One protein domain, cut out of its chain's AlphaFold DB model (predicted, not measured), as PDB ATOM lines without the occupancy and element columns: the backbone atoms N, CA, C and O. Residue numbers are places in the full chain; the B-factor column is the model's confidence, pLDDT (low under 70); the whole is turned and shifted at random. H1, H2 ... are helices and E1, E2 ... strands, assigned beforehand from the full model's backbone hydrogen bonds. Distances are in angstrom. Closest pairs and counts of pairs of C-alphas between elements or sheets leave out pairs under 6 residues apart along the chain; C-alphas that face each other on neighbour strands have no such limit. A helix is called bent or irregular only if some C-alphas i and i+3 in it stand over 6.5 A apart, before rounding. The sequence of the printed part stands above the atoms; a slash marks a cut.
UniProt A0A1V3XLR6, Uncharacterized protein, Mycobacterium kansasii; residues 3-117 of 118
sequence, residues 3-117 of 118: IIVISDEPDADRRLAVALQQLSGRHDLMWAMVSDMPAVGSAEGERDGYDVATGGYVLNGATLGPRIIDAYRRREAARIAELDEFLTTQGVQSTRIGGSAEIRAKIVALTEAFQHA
ATOM      1  N   ILE A   3    -124.188 -70.446 -76.153       93.00
ATOM      2  CA  ILE A   3    -125.628 -70.602 -76.356       93.00
ATOM      3  C   ILE A   3    -126.339 -69.491 -75.589       93.00
ATOM      4  O   ILE A   3    -126.099 -69.286 -74.400       93.00
ATOM      5  N   ILE A   4    -127.229 -68.786 -76.285       93.31
ATOM      6  CA  ILE A   4    -128.083 -67.758 -75.695       93.31
ATOM      7  C   ILE A   4    -129.516 -68.277 -75.717       93.31
ATOM      8  O   ILE A   4    -130.056 -68.563 -76.786       93.31
ATOM      9  N   VAL A   5    -130.122 -68.400 -74.540       94.00
ATOM     10  CA  VAL A   5    -131.527 -68.784 -74.388       94.00
ATOM     11  C   VAL A   5    -132.355 -67.525 -74.178       94.00
ATOM     12  O   VAL A   5    -132.018 -66.686 -73.344       94.00
ATOM     13  N   ILE A   6    -133.432 -67.400 -74.953       92.94
ATOM     14  CA  ILE A   6    -134.449 -66.364 -74.781       92.94
ATOM     15  C   ILE A   6    -135.772 -67.077 -74.546       92.94
ATOM     16  O   ILE A   6    -136.214 -67.849 -75.399       92.94
ATOM     17  N   SER A   7    -136.377 -66.851 -73.389       92.69
ATOM     18  CA  SER A   7    -137.636 -67.491 -73.016       92.69
ATOM     19  C   SER A   7    -138.459 -66.597 -72.104       92.69
ATOM     20  O   SER A   7    -137.990 -65.565 -71.631       92.69
ATOM     21  N   ASP A   8    -139.680 -67.033 -71.840       90.50
ATOM     22  CA  ASP A   8    -140.399 -66.646 -70.631       90.50
ATOM     23  C   ASP A   8    -139.771 -67.324 -69.391       90.50
ATOM     24  O   ASP A   8    -138.853 -68.145 -69.524       90.50
ATOM     25  N   GLU A   9    -140.230 -66.987 -68.194       89.38
ATOM     26  CA  GLU A   9    -139.737 -67.535 -66.933       89.38
ATOM     27  C   GLU A   9    -140.129 -69.018 -66.772       89.38
ATOM     28  O   GLU A   9    -141.313 -69.342 -66.666       89.38
ATOM     29  N   PRO A  10    -139.162 -69.956 -66.746       91.31
ATOM     30  CA  PRO A  10    -139.468 -71.375 -66.627       91.31
ATOM     31  C   PRO A  10    -139.715 -71.791 -65.172       91.31
ATOM     32  O   PRO A  10    -139.229 -71.166 -64.228       91.31
ATOM     33  N   ASP A  11    -140.372 -72.936 -64.995       89.81
ATOM     34  CA  ASP A  11    -140.385 -73.633 -63.711       89.81
ATOM     35  C   ASP A  11    -139.007 -74.258 -63.421       89.81
ATOM     36  O   ASP A  11    -138.413 -74.928 -64.274       89.81
ATOM     37  N   ALA A  12    -138.507 -74.077 -62.195       91.69
ATOM     38  CA  ALA A  12    -137.227 -74.615 -61.723       91.69
ATOM     39  C   ALA A  12    -137.316 -76.121 -61.395       91.69
ATOM     40  O   ALA A  12    -137.132 -76.556 -60.258       91.69
ATOM     41  N   ASP A  13    -137.640 -76.941 -62.396       93.56
ATOM     42  CA  ASP A  13    -137.882 -78.370 -62.217       93.56
ATOM     43  C   ASP A  13    -136.655 -79.258 -62.517       93.56
ATOM     44  O   ASP A  13    -135.603 -78.847 -63.022       93.56
ATOM     45  N   ARG A  14    -136.796 -80.555 -62.217       94.00
ATOM     46  CA  ARG A  14    -135.741 -81.547 -62.467       94.00
ATOM     47  C   ARG A  14    -135.426 -81.711 -63.954       94.00
ATOM     48  O   ARG A  14    -134.295 -82.051 -64.301       94.00
ATOM     49  N   ARG A  15    -136.411 -81.530 -64.832       94.75
ATOM     50  CA  ARG A  15    -136.218 -81.676 -66.277       94.75
ATOM     51  C   ARG A  15    -135.327 -80.552 -66.792       94.75
ATOM     52  O   ARG A  15    -134.406 -80.828 -67.563       94.75
ATOM     53  N   LEU A  16    -135.561 -79.327 -66.334       94.56
ATOM     54  CA  LEU A  16    -134.741 -78.173 -66.646       94.56
ATOM     55  C   LEU A  16    -133.320 -78.348 -66.109       94.56
ATOM     56  O   LEU A  16    -132.367 -78.122 -66.851       94.56
ATOM     57  N   ALA A  17    -133.163 -78.842 -64.878       94.25
ATOM     58  CA  ALA A  17    -131.845 -79.118 -64.297       94.25
ATOM     59  C   ALA A  17    -131.010 -80.077 -65.162       94.25
ATOM     60  O   ALA A  17    -129.844 -79.816 -65.450       94.25
ATOM     61  N   VAL A  18    -131.618 -81.172 -65.634       94.88
ATOM     62  CA  VAL A  18    -130.939 -82.142 -66.510       94.88
ATOM     63  C   VAL A  18    -130.558 -81.511 -67.850       94.88
ATOM     64  O   VAL A  18    -129.452 -81.740 -68.339       94.88
ATOM     65  N   ALA A  19    -131.449 -80.712 -68.443       93.69
ATOM     66  CA  ALA A  19    -131.167 -80.024 -69.700       93.69
ATOM     67  C   ALA A  19    -130.005 -79.028 -69.554       93.69
ATOM     68  O   ALA A  19    -129.088 -79.028 -70.377       93.69
ATOM     69  N   LEU A  20    -130.003 -78.234 -68.480       93.69
ATOM     70  CA  LEU A  20    -128.933 -77.284 -68.186       93.69
ATOM     71  C   LEU A  20    -127.597 -77.979 -67.956       93.69
ATOM     72  O   LEU A  20    -126.610 -77.566 -68.552       93.69
ATOM     73  N   GLN A  21    -127.568 -79.071 -67.190       92.31
ATOM     74  CA  GLN A  21    -126.345 -79.840 -66.948       92.31
ATOM     75  C   GLN A  21    -125.736 -80.397 -68.245       92.31
ATOM     76  O   GLN A  21    -124.517 -80.414 -68.421       92.31
ATOM     77  N   GLN A  22    -126.576 -80.868 -69.171       91.69
ATOM     78  CA  GLN A  22    -126.112 -81.381 -70.462       91.69
ATOM     79  C   GLN A  22    -125.557 -80.272 -71.360       91.69
ATOM     80  O   GLN A  22    -124.572 -80.497 -72.068       91.69
ATOM     81  N   LEU A  23    -126.181 -79.092 -71.334       91.12
ATOM     82  CA  LEU A  23    -125.761 -77.939 -72.126       91.12
ATOM     83  C   LEU A  23    -124.483 -77.310 -71.565       91.12
ATOM     84  O   LEU A  23    -123.520 -77.145 -72.315       91.12
ATOM     85  N   SER A  24    -124.434 -77.034 -70.261       89.31
ATOM     86  CA  SER A  24    -123.292 -76.384 -69.606       89.31
ATOM     87  C   SER A  24    -122.019 -77.228 -69.653       89.31
ATOM     88  O   SER A  24    -120.919 -76.694 -69.728       89.31
ATOM     89  N   GLY A  25    -122.142 -78.559 -69.717       89.00
ATOM     90  CA  GLY A  25    -120.992 -79.454 -69.864       89.00
ATOM     91  C   GLY A  25    -120.233 -79.323 -71.194       89.00
ATOM     92  O   GLY A  25    -119.142 -79.877 -71.325       89.00
ATOM     93  N   ARG A  26    -120.798 -78.647 -72.206       90.69
ATOM     94  CA  ARG A  26    -120.193 -78.499 -73.550       90.69
ATOM     95  C   ARG A  26    -120.225 -77.070 -74.091       90.69
ATOM     96  O   ARG A  26    -119.587 -76.783 -75.112       90.69
ATOM     97  N   HIS A  27    -120.998 -76.198 -73.460       92.12
ATOM     98  CA  HIS A  27    -121.335 -74.881 -73.970       92.12
ATOM     99  C   HIS A  27    -121.364 -73.871 -72.833       92.12
ATOM    100  O   HIS A  27    -121.823 -74.176 -71.736       92.12
ATOM    101  N   ASP A  28    -120.942 -72.652 -73.137       91.06
ATOM    102  CA  ASP A  28    -121.187 -71.526 -72.253       91.06
ATOM    103  C   ASP A  28    -122.633 -71.066 -72.440       91.06
ATOM    104  O   ASP A  28    -123.127 -71.038 -73.574       91.06
ATOM    105  N   LEU A  29    -123.315 -70.721 -71.348       92.81
ATOM    106  CA  LEU A  29    -124.737 -70.395 -71.372       92.81
ATOM    107  C   LEU A  29    -125.002 -68.988 -70.832       92.81
ATOM    108  O   LEU A  29    -124.608 -68.649 -69.717       92.81
ATOM    109  N   MET A  30    -125.742 -68.207 -71.615       94.56
ATOM    110  CA  MET A  30    -126.379 -66.965 -71.184       94.56
ATOM    111  C   MET A  30    -127.890 -67.104 -71.348       94.56
ATOM    112  O   MET A  30    -128.359 -67.623 -72.362       94.56
ATOM    113  N   TRP A  31    -128.663 -66.612 -70.383       95.81
ATOM    114  CA  TRP A  31    -130.120 -66.715 -70.421       95.81
ATOM    115  C   TRP A  31    -130.792 -65.359 -70.191       95.81
ATOM    116  O   TRP A  31    -130.707 -64.775 -69.115       95.81
ATOM    117  N   ALA A  32    -131.495 -64.851 -71.199       95.88
ATOM    118  CA  ALA A  32    -132.379 -63.699 -71.056       95.88
ATOM    119  C   ALA A  32    -133.840 -64.154 -70.946       95.88
ATOM    120  O   ALA A  32    -134.363 -64.811 -71.843       95.88
ATOM    121  N   MET A  33    -134.498 -63.793 -69.851       95.31
ATOM    122  CA  MET A  33    -135.914 -64.062 -69.624       95.31
ATOM    123  C   MET A  33    -136.728 -62.790 -69.841       95.31
ATOM    124  O   MET A  33    -136.309 -61.703 -69.435       95.31
ATOM    125  N   VAL A  34    -137.884 -62.920 -70.479       91.12
ATOM    126  CA  VAL A  34    -138.909 -61.873 -70.505       91.12
ATOM    127  C   VAL A  34    -139.824 -62.133 -69.321       91.12
ATOM    128  O   VAL A  34    -140.308 -63.247 -69.187       91.12
ATOM    129  N   SER A  35    -140.003 -61.145 -68.448       86.62
ATOM    130  CA  SER A  35    -140.876 -61.317 -67.288       86.62
ATOM    131  C   SER A  35    -142.336 -61.195 -67.682       86.62
ATOM    132  O   SER A  35    -142.710 -60.325 -68.477       86.62
ATOM    133  N   ASP A  36    -143.151 -62.033 -67.059       78.81
ATOM    134  CA  ASP A  36    -144.593 -61.984 -67.196       78.81
ATOM    135  C   ASP A  36    -145.178 -60.688 -66.637       78.81
ATOM    136  O   ASP A  36    -144.719 -60.120 -65.639       78.81
ATOM    137  N   MET A  37    -146.257 -60.233 -67.272       74.31
ATOM    138  CA  MET A  37    -147.063 -59.162 -66.711       74.31
ATOM    139  C   MET A  37    -147.885 -59.728 -65.545       74.31
ATOM    140  O   MET A  37    -148.581 -60.730 -65.733       74.31
ATOM    141  N   PRO A  38    -147.858 -59.106 -64.350       73.88
ATOM    142  CA  PRO A  38    -148.642 -59.584 -63.223       73.88
ATOM    143  C   PRO A  38    -150.124 -59.721 -63.583       73.88
ATOM    144  O   PRO A  38    -150.723 -58.820 -64.169       73.88
ATOM    145  N   ALA A  39    -150.739 -60.832 -63.174       69.75
ATOM    146  CA  ALA A  39    -152.156 -61.095 -63.443       69.75
ATOM    147  C   ALA A  39    -153.098 -60.144 -62.677       69.75
ATOM    148  O   ALA A  39    -154.281 -60.038 -62.997       69.75
ATOM    149  N   VAL A  40    -152.575 -59.460 -61.656       71.62
ATOM    150  CA  VAL A  40    -153.282 -58.454 -60.861       71.62
ATOM    151  C   VAL A  40    -152.573 -57.112 -60.996       71.62
ATOM    152  O   VAL A  40    -151.350 -57.044 -60.882       71.62
ATOM    153  N   GLY A  41    -153.344 -56.039 -61.195       60.66
ATOM    154  CA  GLY A  41    -152.810 -54.678 -61.203       60.66
ATOM    155  C   GLY A  41    -152.031 -54.358 -59.919       60.66
ATOM    156  O   GLY A  41    -152.358 -54.821 -58.819       60.66
ATOM    157  N   SER A  42    -150.973 -53.565 -60.049       54.19
ATOM    158  CA  SER A  42    -150.096 -53.154 -58.947       54.19
ATOM    159  C   SER A  42    -150.757 -52.112 -58.036       54.19
ATOM    160  O   SER A  42    -150.409 -52.052 -56.851       54.19
ATOM    161  N   ALA A  43    -151.726 -51.338 -58.546       50.59
ATOM    162  CA  ALA A  43    -152.395 -50.236 -57.842       50.59
ATOM    163  C   ALA A  43    -153.906 -50.116 -58.149       50.59
ATOM    164  O   ALA A  43    -154.388 -50.595 -59.176       50.59
ATOM    165  N   GLU A  44    -154.651 -49.419 -57.276       46.16
ATOM    166  CA  GLU A  44    -156.003 -48.929 -57.590       46.16
ATOM    167  C   GLU A  44    -155.947 -48.039 -58.846       46.16
ATOM    168  O   GLU A  44    -155.308 -46.988 -58.842       46.16
ATOM    169  N   GLY A  45    -156.602 -48.469 -59.929       51.41
ATOM    170  CA  GLY A  45    -156.672 -47.727 -61.195       51.41
ATOM    171  C   GLY A  45    -155.707 -48.190 -62.291       51.41
ATOM    172  O   GLY A  45    -155.767 -47.660 -63.403       51.41
ATOM    173  N   GLU A  46    -154.853 -49.183 -62.033       55.75
ATOM    174  CA  GLU A  46    -154.103 -49.857 -63.096       55.75
ATOM    175  C   GLU A  46    -155.020 -50.823 -63.859       55.75
ATOM    176  O   GLU A  46    -155.893 -51.452 -63.261       55.75
ATOM    177  N   ARG A  47    -154.880 -50.896 -65.190       53.78
ATOM    178  CA  ARG A  47    -155.782 -51.703 -66.024       53.78
ATOM    179  C   ARG A  47    -155.640 -53.180 -65.671       53.78
ATOM    180  O   ARG A  47    -154.530 -53.703 -65.655       53.78
ATOM    181  N   ASP A  48    -156.780 -53.820 -65.435       61.66
ATOM    182  CA  ASP A  48    -156.867 -55.252 -65.185       61.66
ATOM    183  C   ASP A  48    -156.220 -56.052 -66.319       61.66
ATOM    184  O   ASP A  48    -156.269 -55.658 -67.491       61.66
ATOM    185  N   GLY A  49    -155.640 -57.200 -65.959       60.81
ATOM    186  CA  GLY A  49    -155.172 -58.172 -66.936       60.81
ATOM    187  C   GLY A  49    -156.309 -58.552 -67.885       60.81
ATOM    188  O   GLY A  49    -157.465 -58.673 -67.479       60.81
ATOM    189  N   TYR A  50    -155.993 -58.713 -69.164       63.78
ATOM    190  CA  TYR A  50    -156.965 -59.082 -70.184       63.78
ATOM    191  C   TYR A  50    -156.828 -60.570 -70.487       63.78
ATOM    192  O   TYR A  50    -155.758 -61.025 -70.894       63.78
ATOM    193  N   ASP A  51    -157.900 -61.335 -70.297       66.81
ATOM    194  CA  ASP A  51    -157.942 -62.719 -70.749       66.81
ATOM    195  C   ASP A  51    -158.151 -62.727 -72.268       66.81
ATOM    196  O   ASP A  51    -159.254 -62.540 -72.778       66.81
ATOM    197  N   VAL A  52    -157.062 -62.945 -73.002       69.25
ATOM    198  CA  VAL A  52    -157.056 -63.005 -74.470       69.25
ATOM    199  C   VAL A  52    -157.852 -64.180 -75.044       69.25
ATOM    200  O   VAL A  52    -158.246 -64.115 -76.208       69.25
ATOM    201  N   ALA A  53    -158.113 -65.238 -74.270       70.62
ATOM    202  CA  ALA A  53    -158.883 -66.388 -74.740       70.62
ATOM    203  C   ALA A  53    -160.396 -66.152 -74.638       70.62
ATOM    204  O   ALA A  53    -161.147 -66.603 -75.504       70.62
ATOM    205  N   THR A  54    -160.849 -65.446 -73.600       71.94
ATOM    206  CA  THR A  54    -162.283 -65.191 -73.365       71.94
ATOM    207  C   THR A  54    -162.722 -63.773 -73.725       71.94
ATOM    208  O   THR A  54    -163.918 -63.507 -73.843       71.94
ATOM    209  N   GLY A  55    -161.771 -62.857 -73.913       65.88
ATOM    210  CA  GLY A  55    -162.009 -61.432 -74.128       65.88
ATOM    211  C   GLY A  55    -162.482 -60.683 -72.876       65.88
ATOM    212  O   GLY A  55    -162.888 -59.522 -72.979       65.88
ATOM    213  N   GLY A  56    -162.474 -61.347 -71.715       64.31
ATOM    214  CA  GLY A  56    -162.871 -60.792 -70.425       64.31
ATOM    215  C   GLY A  56    -161.715 -60.123 -69.681       64.31
ATOM    216  O   GLY A  56    -160.544 -60.320 -69.994       64.31
ATOM    217  N   TYR A  57    -162.047 -59.339 -68.657       63.56
ATOM    218  CA  TYR A  57    -161.054 -58.843 -67.705       63.56
ATOM    219  C   TYR A  57    -160.815 -59.894 -66.619       63.56
ATOM    220  O   TYR A  57    -161.762 -60.478 -66.086       63.56
ATOM    221  N   VAL A  58    -159.546 -60.125 -66.284       64.25
ATOM    222  CA  VAL A  58    -159.143 -60.912 -65.117       64.25
ATOM    223  C   VAL A  58    -159.685 -60.215 -63.867       64.25
ATOM    224  O   VAL A  58    -159.702 -58.987 -63.797       64.25
ATOM    225  N   LEU A  59    -160.175 -60.998 -62.897       62.47
ATOM    226  CA  LEU A  59    -160.757 -60.481 -61.654       62.47
ATOM    227  C   LEU A  59    -159.838 -59.421 -61.036       62.47
ATOM    228  O   LEU A  59    -158.707 -59.716 -60.651       62.47
ATOM    229  N   ASN A  60    -160.351 -58.196 -60.937       62.84
ATOM    230  CA  ASN A  60    -159.571 -57.073 -60.447       62.84
ATOM    231  C   ASN A  60    -159.162 -57.265 -58.979       62.84
ATOM    232  O   ASN A  60    -159.801 -57.993 -58.208       62.84
ATOM    233  N   GLY A  61    -158.099 -56.570 -58.567       59.06
ATOM    234  CA  GLY A  61    -157.626 -56.611 -57.181       59.06
ATOM    235  C   GLY A  61    -158.720 -56.242 -56.164       59.06
ATOM    236  O   GLY A  61    -158.792 -56.827 -55.082       59.06
ATOM    237  N   ALA A  62    -159.640 -55.349 -56.540       60.91
ATOM    238  CA  ALA A  62    -160.783 -54.972 -55.710       60.91
ATOM    239  C   ALA A  62    -161.765 -56.138 -55.459       60.91
ATOM    240  O   ALA A  62    -162.378 -56.197 -54.395       60.91
ATOM    241  N   THR A  63    -161.879 -57.093 -56.389       68.06
ATOM    242  CA  THR A  63    -162.751 -58.277 -56.286       68.06
ATOM    243  C   THR A  63    -162.064 -59.426 -55.548       68.06
ATOM    244  O   THR A  63    -162.709 -60.140 -54.783       68.06
ATOM    245  N   LEU A  64    -160.754 -59.608 -55.741       73.50
ATOM    246  CA  LEU A  64    -159.971 -60.651 -55.061       73.50
ATOM    247  C   LEU A  64    -159.716 -60.329 -53.580       73.50
ATOM    248  O   LEU A  64    -159.562 -61.234 -52.755       73.50
ATOM    249  N   GLY A  65    -159.683 -59.040 -53.238       77.31
ATOM    250  CA  GLY A  65    -159.407 -58.552 -51.894       77.31
ATOM    251  C   GLY A  65    -157.922 -58.654 -51.501       77.31
ATOM    252  O   GLY A  65    -157.156 -59.451 -52.056       77.31
ATOM    253  N   PRO A  66    -157.490 -57.876 -50.493       82.31
ATOM    254  CA  PRO A  66    -156.072 -57.691 -50.167       82.31
ATOM    255  C   PRO A  66    -155.368 -58.995 -49.777       82.31
ATOM    256  O   PRO A  66    -154.231 -59.233 -50.171       82.31
ATOM    257  N   ARG A  67    -156.064 -59.907 -49.083       86.81
ATOM    258  CA  ARG A  67    -155.485 -61.191 -48.653       86.81
ATOM    259  C   ARG A  67    -155.014 -62.050 -49.829       86.81
ATOM    260  O   ARG A  67    -153.991 -62.723 -49.712       86.81
ATOM    261  N   ILE A  68    -155.779 -62.074 -50.920       85.94
ATOM    262  CA  ILE A  68    -155.455 -62.881 -52.100       85.94
ATOM    263  C   ILE A  68    -154.339 -62.216 -52.901       85.94
ATOM    264  O   ILE A  68    -153.400 -62.907 -53.287       85.94
ATOM    265  N   ILE A  69    -154.380 -60.889 -53.064       83.81
ATOM    266  CA  ILE A  69    -153.302 -60.127 -53.715       83.81
ATOM    267  C   ILE A  69    -151.976 -60.336 -52.980       83.81
ATOM    268  O   ILE A  69    -150.969 -60.655 -53.607       83.81
ATOM    269  N   ASP A  70    -151.970 -60.220 -51.652       86.62
ATOM    270  CA  ASP A  70    -150.762 -60.415 -50.851       86.62
ATOM    271  C   ASP A  70    -150.249 -61.853 -50.945       86.62
ATOM    272  O   ASP A  70    -149.043 -62.085 -51.015       86.62
ATOM    273  N   ALA A  71    -151.150 -62.840 -50.959       90.00
ATOM    274  CA  ALA A  71    -150.772 -64.235 -51.150       90.00
ATOM    275  C   ALA A  71    -150.164 -64.480 -52.541       90.00
ATOM    276  O   ALA A  71    -149.144 -65.163 -52.632       90.00
ATOM    277  N   TYR A  72    -150.746 -63.894 -53.592       87.19
ATOM    278  CA  TYR A  72    -150.218 -63.946 -54.955       87.19
ATOM    279  C   TYR A  72    -148.832 -63.301 -55.035       87.19
ATOM    280  O   TYR A  72    -147.884 -63.965 -55.436       87.19
ATOM    281  N   ARG A  73    -148.678 -62.061 -54.555       87.31
ATOM    282  CA  ARG A  73    -147.397 -61.333 -54.568       87.31
ATOM    283  C   ARG A  73    -146.300 -62.073 -53.810       87.31
ATOM    284  O   ARG A  73    -145.172 -62.139 -54.285       87.31
ATOM    285  N   ARG A  74    -146.619 -62.663 -52.651       91.38
ATOM    286  CA  ARG A  74    -145.660 -63.493 -51.902       91.38
ATOM    287  C   ARG A  74    -145.249 -64.739 -52.678       91.38
ATOM    288  O   ARG A  74    -144.071 -65.080 -52.673       91.38
ATOM    289  N   ARG A  75    -146.202 -65.421 -53.318       91.12
ATOM    290  CA  ARG A  75    -145.911 -66.602 -54.139       91.12
ATOM    291  C   ARG A  75    -145.055 -66.234 -55.346       91.12
ATOM    292  O   ARG A  75    -144.124 -66.963 -55.655       91.12
ATOM    293  N   GLU A  76    -145.343 -65.105 -55.976       89.81
ATOM    294  CA  GLU A  76    -144.598 -64.631 -57.136       89.81
ATOM    295  C   GLU A  76    -143.162 -64.245 -56.774       89.81
ATOM    296  O   GLU A  76    -142.214 -64.701 -57.405       89.81
ATOM    297  N   ALA A  77    -142.979 -63.515 -55.671       90.19
ATOM    298  CA  ALA A  77    -141.649 -63.221 -55.147       90.19
ATOM    299  C   ALA A  77    -140.863 -64.498 -54.799       90.19
ATOM    300  O   ALA A  77    -139.666 -64.573 -55.067       90.19
ATOM    301  N   ALA A  78    -141.528 -65.513 -54.233       92.81
ATOM    302  CA  ALA A  78    -140.899 -66.799 -53.935       92.81
ATOM    303  C   ALA A  78    -140.485 -67.551 -55.209       92.81
ATOM    304  O   ALA A  78    -139.372 -68.061 -55.261       92.81
ATOM    305  N   ARG A  79    -141.337 -67.567 -56.244       90.44
ATOM    306  CA  ARG A  79    -141.045 -68.194 -57.545       90.44
ATOM    307  C   ARG A  79    -139.828 -67.553 -58.216       90.44
ATOM    308  O   ARG A  79    -138.939 -68.255 -58.688       90.44
ATOM    309  N   ILE A  80    -139.761 -66.221 -58.205       90.50
ATOM    310  CA  ILE A  80    -138.628 -65.461 -58.750       90.50
ATOM    311  C   ILE A  80    -137.338 -65.788 -57.989       90.50
ATOM    312  O   ILE A  80    -136.312 -66.048 -58.616       90.50
ATOM    313  N   ALA A  81    -137.393 -65.806 -56.653       92.38
ATOM    314  CA  ALA A  81    -136.238 -66.117 -55.815       92.38
ATOM    315  C   ALA A  81    -135.741 -67.558 -56.016       92.38
ATOM    316  O   ALA A  81    -134.538 -67.771 -56.145       92.38
ATOM    317  N   GLU A  82    -136.654 -68.530 -56.097       94.06
ATOM    318  CA  GLU A  82    -136.335 -69.937 -56.368       94.06
ATOM    319  C   GLU A  82    -135.648 -70.100 -57.729       94.06
ATOM    320  O   GLU A  82    -134.636 -70.791 -57.839       94.06
ATOM    321  N   LEU A  83    -136.147 -69.413 -58.760       93.75
ATOM    322  CA  LEU A  83    -135.542 -69.438 -60.088       93.75
ATOM    323  C   LEU A  83    -134.156 -68.770 -60.116       93.75
ATOM    324  O   LEU A  83    -133.245 -69.293 -60.758       93.75
ATOM    325  N   ASP A  84    -133.971 -67.647 -59.411       93.12
ATOM    326  CA  ASP A  84    -132.656 -66.996 -59.277       93.12
ATOM    327  C   ASP A  84    -131.638 -67.905 -58.583       93.12
ATOM    328  O   ASP A  84    -130.514 -68.074 -59.067       93.12
ATOM    329  N   GLU A  85    -132.028 -68.521 -57.467       94.94
ATOM    330  CA  GLU A  85    -131.184 -69.466 -56.736       94.94
ATOM    331  C   GLU A  85    -130.844 -70.689 -57.598       94.94
ATOM    332  O   GLU A  85    -129.685 -71.115 -57.655       94.94
ATOM    333  N   PHE A  86    -131.827 -71.219 -58.326       95.25
ATOM    334  CA  PHE A  86    -131.645 -72.343 -59.236       95.25
ATOM    335  C   PHE A  86    -130.626 -72.036 -60.340       95.25
ATOM    336  O   PHE A  86    -129.658 -72.783 -60.501       95.25
ATOM    337  N   LEU A  87    -130.790 -70.930 -61.075       93.44
ATOM    338  CA  LEU A  87    -129.878 -70.554 -62.164       93.44
ATOM    339  C   LEU A  87    -128.469 -70.252 -61.645       93.44
ATOM    340  O   LEU A  87    -127.488 -70.704 -62.242       93.44
ATOM    341  N   THR A  88    -128.370 -69.589 -60.488       92.31
ATOM    342  CA  THR A  88    -127.095 -69.347 -59.796       92.31
ATOM    343  C   THR A  88    -126.396 -70.663 -59.461       92.31
ATOM    344  O   THR A  88    -125.210 -70.830 -59.745       92.31
ATOM    345  N   THR A  89    -127.134 -71.640 -58.926       92.81
ATOM    346  CA  THR A  89    -126.604 -72.968 -58.572       92.81
ATOM    347  C   THR A  89    -126.142 -73.749 -59.803       92.81
ATOM    348  O   THR A  89    -125.169 -74.498 -59.733       92.81
ATOM    349  N   GLN A  90    -126.808 -73.568 -60.945       91.44
ATOM    350  CA  GLN A  90    -126.409 -74.166 -62.223       91.44
ATOM    351  C   GLN A  90    -125.275 -73.399 -62.928       91.44
ATOM    352  O   GLN A  90    -124.844 -73.814 -64.004       91.44
ATOM    353  N   GLY A  91    -124.782 -72.298 -62.346       90.00
ATOM    354  CA  GLY A  91    -123.719 -71.473 -62.925       90.00
ATOM    355  C   GLY A  91    -124.145 -70.717 -64.184       90.00
ATOM    356  O   GLY A  91    -123.297 -70.343 -64.994       90.00
ATOM    357  N   VAL A  92    -125.448 -70.511 -64.381       91.81
ATOM    358  CA  VAL A  92    -125.992 -69.854 -65.572       91.81
ATOM    359  C   VAL A  92    -126.055 -68.352 -65.341       91.81
ATOM    360  O   VAL A  92    -126.725 -67.887 -64.421       91.81
ATOM    361  N   GLN A  93    -125.403 -67.578 -66.209       93.25
ATOM    362  CA  GLN A  93    -125.556 -66.125 -66.207       93.25
ATOM    363  C   GLN A  93    -126.919 -65.767 -66.793       93.25
ATOM    364  O   GLN A  93    -127.214 -66.113 -67.941       93.25
ATOM    365  N   SER A  94    -127.746 -65.060 -66.023       94.69
ATOM    366  CA  SER A  94    -129.108 -64.738 -66.438       94.69
ATOM    367  C   SER A  94    -129.524 -63.297 -66.183       94.69
ATOM    368  O   SER A  94    -129.047 -62.647 -65.257       94.69
ATOM    369  N   THR A  95    -130.474 -62.812 -66.980       95.56
ATOM    370  CA  THR A  95    -131.159 -61.535 -66.752       95.56
ATOM    371  C   THR A  95    -132.656 -61.669 -66.993       95.56
ATOM    372  O   THR A  95    -133.079 -62.465 -67.826       95.56
ATOM    373  N   ARG A  96    -133.448 -60.825 -66.325       94.38
ATOM    374  CA  ARG A  96    -134.868 -60.603 -66.627       94.38
ATOM    375  C   ARG A  96    -135.082 -59.254 -67.303       94.38
ATOM    376  O   ARG A  96    -134.362 -58.293 -67.008       94.38
ATOM    377  N   ILE A  97    -136.052 -59.202 -68.207       93.69
ATOM    378  CA  ILE A  97    -136.449 -58.030 -68.987       93.69
ATOM    379  C   ILE A  97    -137.947 -57.827 -68.754       93.69
ATOM    380  O   ILE A  97    -138.757 -58.594 -69.271       93.69
ATOM    381  N   GLY A  98    -138.311 -56.795 -67.990       89.62
ATOM    382  CA  GLY A  98    -139.715 -56.485 -67.689       89.62
ATOM    383  C   GLY A  98    -140.415 -55.676 -68.782       89.62
ATOM    384  O   GLY A  98    -141.634 -55.544 -68.791       89.62
ATOM    385  N   GLY A  99    -139.653 -55.121 -69.726       87.69
ATOM    386  CA  GLY A  99    -140.209 -54.335 -70.818       87.69
ATOM    387  C   GLY A  99    -139.199 -54.017 -71.911       87.69
ATOM    388  O   GLY A  99    -137.984 -54.114 -71.735       87.69
ATOM    389  N   SER A 100    -139.708 -53.590 -73.065       89.06
ATOM    390  CA  SER A 100    -138.894 -53.336 -74.260       89.06
ATOM    391  C   SER A 100    -137.809 -52.272 -74.052       89.06
ATOM    392  O   SER A 100    -136.717 -52.394 -74.607       89.06
ATOM    393  N   ALA A 101    -138.074 -51.268 -73.210       93.00
ATOM    394  CA  ALA A 101    -137.112 -50.222 -72.863       93.00
ATOM    395  C   ALA A 101    -135.858 -50.762 -72.146       93.00
ATOM    396  O   ALA A 101    -134.793 -50.149 -72.218       93.00
ATOM    397  N   GLU A 102    -135.959 -51.919 -71.489       93.06
ATOM    398  CA  GLU A 102    -134.868 -52.514 -70.714       93.06
ATOM    399  C   GLU A 102    -133.964 -53.423 -71.549       93.06
ATOM    400  O   GLU A 102    -132.815 -53.645 -71.160       93.06
ATOM    401  N   ILE A 103    -134.444 -53.916 -72.702       92.06
ATOM    402  CA  ILE A 103    -133.769 -54.945 -73.515       92.06
ATOM    403  C   ILE A 103    -132.299 -54.598 -73.730       92.06
ATOM    404  O   ILE A 103    -131.411 -55.381 -73.398       92.06
ATOM    405  N   ARG A 104    -132.019 -53.398 -74.254       94.19
ATOM    406  CA  ARG A 104    -130.648 -52.998 -74.587       94.19
ATOM    407  C   ARG A 104    -129.747 -52.995 -73.353       94.19
ATOM    408  O   ARG A 104    -128.649 -53.537 -73.409       94.19
ATOM    409  N   ALA A 105    -130.191 -52.369 -72.267       96.38
ATOM    410  CA  ALA A 105    -129.382 -52.224 -71.060       96.38
ATOM    411  C   ALA A 105    -129.103 -53.585 -70.402       96.38
ATOM    412  O   ALA A 105    -127.963 -53.870 -70.042       96.38
ATOM    413  N   LYS A 106    -130.121 -54.445 -70.308       95.50
ATOM    414  CA  LYS A 106    -130.022 -55.773 -69.685       95.50
ATOM    415  C   LYS A 106    -129.135 -56.728 -70.482       95.50
ATOM    416  O   LYS A 106    -128.316 -57.424 -69.892       95.50
ATOM    417  N   ILE A 107    -129.243 -56.735 -71.813       93.62
ATOM    418  CA  ILE A 107    -128.403 -57.588 -72.669       93.62
ATOM    419  C   ILE A 107    -126.933 -57.153 -72.628       93.62
ATOM    420  O   ILE A 107    -126.049 -58.008 -72.565       93.62
ATOM    421  N   VAL A 108    -126.661 -55.843 -72.623       95.12
ATOM    422  CA  VAL A 108    -125.290 -55.330 -72.464       95.12
ATOM    423  C   VAL A 108    -124.709 -55.777 -71.125       95.12
ATOM    424  O   VAL A 108    -123.669 -56.428 -71.122       95.12
ATOM    425  N   ALA A 109    -125.420 -55.535 -70.021       94.81
ATOM    426  CA  ALA A 109    -124.962 -55.922 -68.688       94.81
ATOM    427  C   ALA A 109    -124.710 -57.436 -68.564       94.81
ATOM    428  O   ALA A 109    -123.706 -57.851 -67.991       94.81
ATOM    429  N   LEU A 110    -125.584 -58.267 -69.145       94.12
ATOM    430  CA  LEU A 110    -125.407 -59.721 -69.156       94.12
ATOM    431  C   LEU A 110    -124.142 -60.138 -69.921       94.12
ATOM    432  O   LEU A 110    -123.413 -61.026 -69.487       94.12
ATOM    433  N   THR A 111    -123.875 -59.495 -71.058       92.44
ATOM    434  CA  THR A 111    -122.701 -59.795 -71.893       92.44
ATOM    435  C   THR A 111    -121.410 -59.340 -71.221       92.44
ATOM    436  O   THR A 111    -120.416 -60.063 -71.252       92.44
ATOM    437  N   GLU A 112    -121.424 -58.175 -70.574       92.62
ATOM    438  CA  GLU A 112    -120.303 -57.691 -69.767       92.62
ATOM    439  C   GLU A 112    -120.024 -58.647 -68.606       92.62
ATOM    440  O   GLU A 112    -118.893 -59.098 -68.459       92.62
ATOM    441  N   ALA A 113    -121.040 -59.032 -67.829       88.38
ATOM    442  CA  ALA A 113    -120.878 -59.984 -66.728       88.38
ATOM    443  C   ALA A 113    -120.276 -61.316 -67.201       88.38
ATOM    444  O   ALA A 113    -119.361 -61.840 -66.568       88.38
ATOM    445  N   PHE A 114    -120.727 -61.821 -68.351       86.62
ATOM    446  CA  PHE A 114    -120.187 -63.038 -68.952       86.62
ATOM    447  C   PHE A 114    -118.699 -62.907 -69.326       86.62
ATOM    448  O   PHE A 114    -117.918 -63.813 -69.051       86.62
ATOM    449  N   GLN A 115    -118.277 -61.773 -69.893       85.69
ATOM    450  CA  GLN A 115    -116.872 -61.536 -70.254       85.69
ATOM    451  C   GLN A 115    -115.924 -61.453 -69.050       85.69
ATOM    452  O   GLN A 115    -114.746 -61.753 -69.202       85.69
ATOM    453  N   HIS A 116    -116.415 -61.047 -67.877       80.25
ATOM    454  CA  HIS A 116    -115.602 -60.927 -66.660       80.25
ATOM    455  C   HIS A 116    -115.566 -62.214 -65.819       80.25
ATOM    456  O   HIS A 116    -114.840 -62.268 -64.827       80.25
ATOM    457  N   ALA A 117    -116.366 -63.224 -66.173       69.62
ATOM    458  CA  ALA A 117    -116.460 -64.491 -65.448       69.62
ATOM    459  C   ALA A 117    -115.505 -65.585 -65.971       69.62
ATOM    460  O   ALA A 117    -115.380 -66.624 -65.320       69.62
TER     461      ALA A 117
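Overview. This is residues 3 to 117 of the 118 residues of an uncharacterized protein of Mycobacterium kansasii (UniProt A0A1V3XLR6). A small sheet of three parallel strands sits at one end of the model, with H4 packed along one face and H1 near the sheet's other side. The long helix H3, grazing the sheet with its residues 80 to 88, reaches past it to the opposite end, where the short H2 and much of a long loop, residues 35 to 60, make the rest of the length. The printed part has 115 residues, with four named helices and three named strands in the order E1 H1 E2 H2 H3 E3 H4; the sheet runs E1 E2 E3, and the class is mixed, helices and strands. The whole is loose, with a radius of gyration of the C-alphas of 17.0 A, and elongated, spanning 50 by 31 by 25 A.

Arrangement. The inner strand E2, residues 28 to 34, is parallel to the edge strand E1, residues 3 to 8, at 21 degrees, with N 5 and O 30 at 2.9 A. It is also parallel to the edge strand E3, residues 93 to 97, at 17 degrees, with N 33 and O 95 at 2.8 A. H4, residues 100 to 116, is on one face of the sheet, making two layers, helix and sheet, at a height over the sheet of 8.2 A. It lies over E3 and runs along the strands, at 8 degrees to E3 on the local plane; the closest C-alphas of the two, Ile 97 and Ile 103, are 6.1 A apart. H1, residues 14 to 24, is only just not on the sheet, with 4 pairs of C-alphas within 10 A. H3, residues 66 to 89, only grazes the sheet; its closest C-alpha pair with E3 is Leu 87 and Ser 94, 7.3 A. H1 and H3 are near each other, with 5 pairs of C-alphas within 10 A. H2, residues 61 to 64, is close to but not clearly touching H3, with the closest C-alphas, Gly 61 and Ile 69, 6.6 A apart. H3 and H4 are apart. E1, H1, E2 and E2, H2 H3, E3 are strand-helix-strand units, two parallel neighbour strands with helix between, both with right-handed crossovers. In H1 and H3 every O i to N i+4 pair is within hydrogen-bond range, in H4 11 of 13 are, and H2 is too short for such a pair.

Along the chain. E1 begins at C-alpha 3 (-125.628, -70.602, -76.356). E2 is 20.3 A long from first to last C-alpha, H3 34.2 A and H4 25.6 A. H3 begins at C-alpha 66 (-156.072, -57.691, -50.167), and H4 ends at C-alpha 116 (-115.602, -60.927, -66.660). H4 is irregular, C-alphas 101 and 104 being 7.2 A apart.

Size, cuts and confidence. The two C-alphas farthest apart, Arg 26 and Ala 62, are 50.2 A apart. The printed part has no cut, and the link from E2 to H2, 26 residues, is long. Mean pLDDT of the printed part is 84.3, and 23 residues are under 70, namely 39, 41 to 52, 55 to 63 and 117.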